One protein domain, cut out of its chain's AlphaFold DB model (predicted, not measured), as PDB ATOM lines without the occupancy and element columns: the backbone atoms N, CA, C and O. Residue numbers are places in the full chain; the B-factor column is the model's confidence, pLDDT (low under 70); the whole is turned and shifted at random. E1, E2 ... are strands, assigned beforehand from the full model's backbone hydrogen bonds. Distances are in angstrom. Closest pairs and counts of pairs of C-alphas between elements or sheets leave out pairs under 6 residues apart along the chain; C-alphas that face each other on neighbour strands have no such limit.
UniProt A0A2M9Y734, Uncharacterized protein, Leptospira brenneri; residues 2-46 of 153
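Overview. This is residues 2 to 46 of the 153 residues of an uncharacterized protein of Leptospira brenneri (UniProt A0A2M9Y734). With little regular structure, this is one long two-stranded hairpin, E1 and E2 side by side, whose long link runs out to a free tip at residues 18 to 23, while unnamed stretches precede E1 and follow E2. The printed part has 45 residues, 10 of them in the two named strands, E1 then E2, antiparallel; the class is all strand, with no named helix. It is elongated, 39 by 22 by 14 A, and only just loose, close to extended, with a radius of gyration of the C-alphas of 13.8 A.

Along the chain. Start at C-alpha 2, (-18.168, -15.711, 39.044). Find C-alpha 9 at (-17.599, -24.672, 28.768), where E1, residues 9 to 13, begins its 12.6 A. E2, residues 31 to 35, covers 12.4 A and ends at C-alpha 35, (-14.942, -24.168, 33.494).

Arrangement. Look across the hairpin of E1 and E2: their directions differ by 154 degrees, and C-alphas 10 and 34 face each other at 4.4 A. N 11 and O 33 are within hydrogen-bond range at 2.9 A. Farther out, residues 18 to 19 pair antiparallel with residues 22 to 23.

Size, cuts and confidence. The C-alphas of Gly 21 and Gly 46, the two farthest apart, are 40.2 A apart. The printed part has no cut, and the link from E1 to E2, 17 residues, is long. Check the B-factor column: pLDDT is under 70 at residue 2 and residues 35 to 46.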
ATOM      1  N   VAL A   2     -17.053 -15.633  40.006       69.25
ATOM      2  CA  VAL A   2     -18.168 -15.711  39.044       69.25
ATOM      3  C   VAL A   2     -18.849 -17.056  39.268       69.25
ATOM      4  O   VAL A   2     -18.213 -18.095  39.110       69.25
ATOM      5  N   THR A   3     -20.099 -17.039  39.716       73.62
ATOM      6  CA  THR A   3     -20.890 -18.244  40.000       73.62
ATOM      7  C   THR A   3     -21.920 -18.483  38.892       73.62
ATOM      8  O   THR A   3     -22.183 -17.596  38.083       73.62
ATOM      9  N   GLY A   4     -22.495 -19.689  38.831       78.38
ATOM     10  CA  GLY A   4     -23.573 -20.017  37.884       78.38
ATOM     11  C   GLY A   4     -23.124 -20.350  36.456       78.38
ATOM     12  O   GLY A   4     -23.949 -20.353  35.548       78.38
ATOM     13  N   LEU A   5     -21.838 -20.630  36.239       82.00
ATOM     14  CA  LEU A   5     -21.321 -21.059  34.940       82.00
ATOM     15  C   LEU A   5     -21.526 -22.567  34.746       82.00
ATOM     16  O   LEU A   5     -21.362 -23.350  35.682       82.00
ATOM     17  N   THR A   6     -21.854 -22.980  33.524       82.12
ATOM     18  CA  THR A   6     -21.964 -24.394  33.154       82.12
ATOM     19  C   THR A   6     -20.570 -25.014  33.091       82.12
ATOM     20  O   THR A   6     -19.656 -24.414  32.532       82.12
ATOM     21  N   GLY A   7     -20.382 -26.203  33.666       77.31
ATOM     22  CA  GLY A   7     -19.120 -26.942  33.568       77.31
ATOM     23  C   GLY A   7     -18.888 -27.526  32.172       77.31
ATOM     24  O   GLY A   7     -19.836 -27.869  31.471       77.31
ATOM     25  N   GLY A   8     -17.623 -27.655  31.777       77.06
ATOM     26  CA  GLY A   8     -17.205 -28.123  30.452       77.06
ATOM     27  C   GLY A   8     -17.297 -27.059  29.355       77.06
ATOM     28  O   GLY A   8     -17.322 -27.409  28.178       77.06
ATOM     29  N   VAL A   9     -17.383 -25.773  29.716       85.12
ATOM     30  CA  VAL A   9     -17.599 -24.672  28.768       85.12
ATOM     31  C   VAL A   9     -16.440 -23.681  28.841       85.12
ATOM     32  O   VAL A   9     -15.951 -23.309  29.906       85.12
ATOM     33  N   LEU A  10     -15.978 -23.235  27.677       84.38
ATOM     34  CA  LEU A  10     -14.966 -22.194  27.577       84.38
ATOM     35  C   LEU A  10     -15.628 -20.815  27.639       84.38
ATOM     36  O   LEU A  10     -16.393 -20.455  26.744       84.38
ATOM     37  N   TYR A  11     -15.311 -20.043  28.675       86.12
ATOM     38  CA  TYR A  11     -15.782 -18.671  28.841       86.12
ATOM     39  C   TYR A  11     -14.681 -17.664  28.519       86.12
ATOM     40  O   TYR A  11     -13.507 -17.878  28.835       86.12
ATOM     41  N   TYR A  12     -15.089 -16.538  27.934       90.44
ATOM     42  CA  TYR A  12     -14.246 -15.377  27.677       90.44
ATOM     43  C   TYR A  12     -14.735 -14.224  28.547       90.44
ATOM     44  O   TYR A  12     -15.895 -13.818  28.457       90.44
ATOM     45  N   PHE A  13     -13.859 -13.712  29.408       89.50
ATOM     46  CA  PHE A  13     -14.175 -12.603  30.296       89.50
ATOM     47  C   PHE A  13     -13.566 -11.310  29.783       89.50
ATOM     48  O   PHE A  13     -12.361 -11.231  29.538       89.50
ATOM     49  N   ARG A  14     -14.410 -10.279  29.726       92.12
ATOM     50  CA  ARG A  14     -14.001  -8.886  29.582       92.12
ATOM     51  C   ARG A  14     -14.380  -8.109  30.828       92.12
ATOM     52  O   ARG A  14     -15.415  -8.374  31.437       92.12
ATOM     53  N   VAL A  15     -13.549  -7.142  31.196       91.25
ATOM     54  CA  VAL A  15     -13.741  -6.335  32.405       91.25
ATOM     55  C   VAL A  15     -13.919  -4.861  32.064       91.25
ATOM     56  O   VAL A  15     -13.368  -4.365  31.081       91.25
ATOM     57  N   VAL A  16     -14.689  -4.164  32.897       93.56
ATOM     58  CA  VAL A  16     -14.827  -2.703  32.910       93.56
ATOM     59  C   VAL A  16     -14.519  -2.197  34.315       93.56
ATOM     60  O   VAL A  16     -14.897  -2.826  35.306       93.56
ATOM     61  N   ALA A  17     -13.844  -1.058  34.416       93.44
ATOM     62  CA  ALA A  17     -13.676  -0.345  35.672       93.44
ATOM     63  C   ALA A  17     -14.854   0.618  35.861       93.44
ATOM     64  O   ALA A  17     -15.214   1.346  34.939       93.44
ATOM     65  N   ASN A  18     -15.447   0.643  37.055       93.88
ATOM     66  CA  ASN A  18     -16.565   1.528  37.376       93.88
ATOM     67  C   ASN A  18     -16.178   2.520  38.476       93.88
ATOM     68  O   ASN A  18     -15.560   2.151  39.473       93.88
ATOM     69  N   LYS A  19     -16.614   3.769  38.314       90.44
ATOM     70  CA  LYS A  19     -16.669   4.815  39.339       90.44
ATOM     71  C   LYS A  19     -18.107   5.347  39.392       90.44
ATOM     72  O   LYS A  19     -18.866   5.150  38.448       90.44
ATOM     73  N   SER A  20     -18.500   6.005  40.486       90.19
ATOM     74  CA  SER A  20     -19.810   6.669  40.601       90.19
ATOM     75  C   SER A  20     -20.151   7.454  39.323       90.19
ATOM     76  O   SER A  20     -19.474   8.425  38.990       90.19
ATOM     77  N   GLY A  21     -21.159   6.969  38.591       85.00
ATOM     78  CA  GLY A  21     -21.680   7.575  37.364       85.00
ATOM     79  C   GLY A  21     -20.880   7.350  36.073       85.00
ATOM     80  O   GLY A  21     -21.325   7.830  35.036       85.00
ATOM     81  N   VAL A  22     -19.733   6.653  36.089       90.94
ATOM     82  CA  VAL A  22     -18.884   6.469  34.893       90.94
ATOM     83  C   VAL A  22     -18.248   5.077  34.851       90.94
ATOM     84  O   VAL A  22     -17.631   4.634  35.821       90.94
ATOM     85  N   SER A  23     -18.321   4.432  33.688       95.19
ATOM     86  CA  SER A  23     -17.627   3.177  33.380       95.19
ATOM     87  C   SER A  23     -16.495   3.415  32.380       95.19
ATOM     88  O   SER A  23     -16.592   4.285  31.514       95.19
ATOM     89  N   SER A  24     -15.419   2.637  32.476       93.19
ATOM     90  CA  SER A  24     -14.382   2.591  31.447       93.19
ATOM     91  C   SER A  24     -14.884   1.902  30.178       93.19
ATOM     92  O   SER A  24     -15.934   1.259  30.158       93.19
ATOM     93  N   VAL A  25     -14.061   1.951  29.131       93.19
ATOM     94  CA  VAL A  25     -14.181   1.024  28.002       93.19
ATOM     95  C   VAL A  25     -13.940  -0.421  28.453       93.19
ATOM     96  O   VAL A  25     -13.295  -0.668  29.479       93.19
ATOM     97  N   VAL A  26     -14.468  -1.366  27.678       93.69
ATOM     98  CA  VAL A  26     -14.276  -2.807  27.872       93.69
ATOM     99  C   VAL A  26     -12.810  -3.178  27.617       93.69
ATOM    100  O   VAL A  26     -12.178  -2.611  26.725       93.69
ATOM    101  N   SER A  27     -12.262  -4.115  28.395       92.00
ATOM    102  CA  SER A  27     -10.885  -4.596  28.233       92.00
ATOM    103  C   SER A  27     -10.582  -5.067  26.803       92.00
ATOM    104  O   SER A  27     -11.411  -5.705  26.159       92.00
ATOM    105  N   LEU A  28      -9.365  -4.775  26.327       87.50
ATOM    106  CA  LEU A  28      -8.894  -5.152  24.984       87.50
ATOM    107  C   LEU A  28      -8.533  -6.635  24.857       87.50
ATOM    108  O   LEU A  28      -8.508  -7.164  23.750       87.50
ATOM    109  N   LEU A  29      -8.216  -7.284  25.977       86.81
ATOM    110  CA  LEU A  29      -7.829  -8.685  26.017       86.81
ATOM    111  C   LEU A  29      -8.920  -9.506  26.698       86.81
ATOM    112  O   LEU A  29      -9.473  -9.087  27.722       86.81
ATOM    113  N   ASP A  30      -9.186 -10.674  26.123       86.69
ATOM    114  CA  ASP A  30     -10.073 -11.678  26.687       86.69
ATOM    115  C   ASP A  30      -9.280 -12.600  27.613       86.69
ATOM    116  O   ASP A  30      -8.259 -13.167  27.224       86.69
ATOM    117  N   VAL A  31      -9.764 -12.771  28.844       81.12
ATOM    118  CA  VAL A  31      -9.255 -13.818  29.733       81.12
ATOM    119  C   VAL A  31     -10.090 -15.066  29.509       81.12
ATOM    120  O   VAL A  31     -11.308 -15.054  29.695       81.12
ATOM    121  N   MET A  32      -9.430 -16.144  29.105       83.31
ATOM    122  CA  MET A  32     -10.065 -17.439  28.908       83.31
ATOM    123  C   MET A  32     -10.133 -18.188  30.236       83.31
ATOM    124  O   MET A  32      -9.120 -18.321  30.924       83.31
ATOM    125  N   ALA A  33     -11.300 -18.732  30.571       79.25
ATOM    126  CA  ALA A  33     -11.402 -19.758  31.599       79.25
ATOM    127  C   ALA A  33     -12.216 -20.935  31.076       79.25
ATOM    128  O   ALA A  33     -13.382 -20.793  30.705       79.25
ATOM    129  N   TYR A  34     -11.595 -22.107  31.075       78.00
ATOM    130  CA  TYR A  34     -12.311 -23.352  30.869       78.00
ATOM    131  C   TYR A  34     -12.927 -23.760  32.202       78.00
ATOM    132  O   TYR A  34     -12.212 -24.112  33.145       78.00
ATOM    133  N   THR A  35     -14.250 -23.652  32.318       66.75
ATOM    134  CA  THR A  35     -14.942 -24.168  33.494       66.75
ATOM    135  C   THR A  35     -14.925 -25.680  33.383       66.75
ATOM    136  O   THR A  35     -15.378 -26.258  32.400       66.75
ATOM    137  N   THR A  36     -14.381 -26.361  34.381       64.31
ATOM    138  CA  THR A  36     -14.671 -27.784  34.554       64.31
ATOM    139  C   THR A  36     -15.978 -27.898  35.346       64.31
ATOM    140  O   THR A  36     -16.550 -26.888  35.768       64.31
ATOM    141  N   THR A  37     -16.492 -29.107  35.562       59.31
ATOM    142  CA  THR A  37     -17.622 -29.334  36.489       59.31
ATOM    143  C   THR A  37     -17.350 -28.805  37.903       59.31
ATOM    144  O   THR A  37     -18.290 -28.601  38.666       59.31
ATOM    145  N   THR A  38     -16.085 -28.529  38.228       55.88
ATOM    146  CA  THR A  38     -15.635 -27.936  39.485       55.88
ATOM    147  C   THR A  38     -14.942 -26.601  39.178       55.88
ATOM    148  O   THR A  38     -13.777 -26.602  38.781       55.88
ATOM    149  N   PRO A  39     -15.618 -25.445  39.311       48.75
ATOM    150  CA  PRO A  39     -15.053 -24.173  38.873       48.75
ATOM    151  C   PRO A  39     -13.684 -23.878  39.509       48.75
ATOM    152  O   PRO A  39     -13.444 -24.128  40.695       48.75
ATOM    153  N   LEU A  40     -12.764 -23.336  38.704       47.88
ATOM    154  CA  LEU A  40     -11.423 -22.964  39.153       47.88
ATOM    155  C   LEU A  40     -11.530 -21.921  40.277       47.88
ATOM    156  O   LEU A  40     -12.125 -20.859  40.101       47.88
ATOM    157  N   GLY A  41     -10.980 -22.240  41.451       50.09
ATOM    158  CA  GLY A  41     -11.076 -21.393  42.647       50.09
ATOM    159  C   GLY A  41     -12.354 -21.572  43.480       50.09
ATOM    160  O   GLY A  41     -12.528 -20.856  44.464       50.09
ATOM    161  N   THR A  42     -13.225 -22.529  43.143       50.78
ATOM    162  CA  THR A  42     -14.356 -22.956  43.984       50.78
ATOM    163  C   THR A  42     -14.237 -24.433  44.337       50.78
ATOM    164  O   THR A  42     -15.205 -25.179  44.192       50.78
ATOM    165  N   SER A  43     -13.065 -24.874  44.813       53.88
ATOM    166  CA  SER A  43     -13.051 -26.108  45.601       53.88
ATOM    167  C   SER A  43     -14.128 -25.914  46.660       53.88
ATOM    168  O   SER A  43     -14.010 -25.021  47.501       53.88
ATOM    169  N   THR A  44     -15.225 -26.663  46.544       54.53
ATOM    170  CA  THR A  44     -16.193 -26.846  47.618       54.53
ATOM    171  C   THR A  44     -15.380 -26.956  48.894       54.53
ATOM    172  O   THR A  44     -14.403 -27.709  48.917       54.53
ATOM    173  N   THR A  45     -15.704 -26.116  49.877       51.53
ATOM    174  CA  THR A  45     -15.156 -26.143  51.240       51.53
ATOM    175  C   THR A  45     -14.627 -27.532  51.575       51.53
ATOM    176  O   THR A  45     -15.410 -28.479  51.555       51.53
ATOM    177  N   GLY A  46     -13.305 -27.621  51.771       58.84
ATOM    178  CA  GLY A  46     -12.494 -28.840  51.754       58.84
ATOM    179  C   GLY A  46     -13.243 -30.119  52.113       58.84
ATOM    180  O   GLY A  46     -13.403 -30.454  53.283       58.84
TER     181      GLY A  46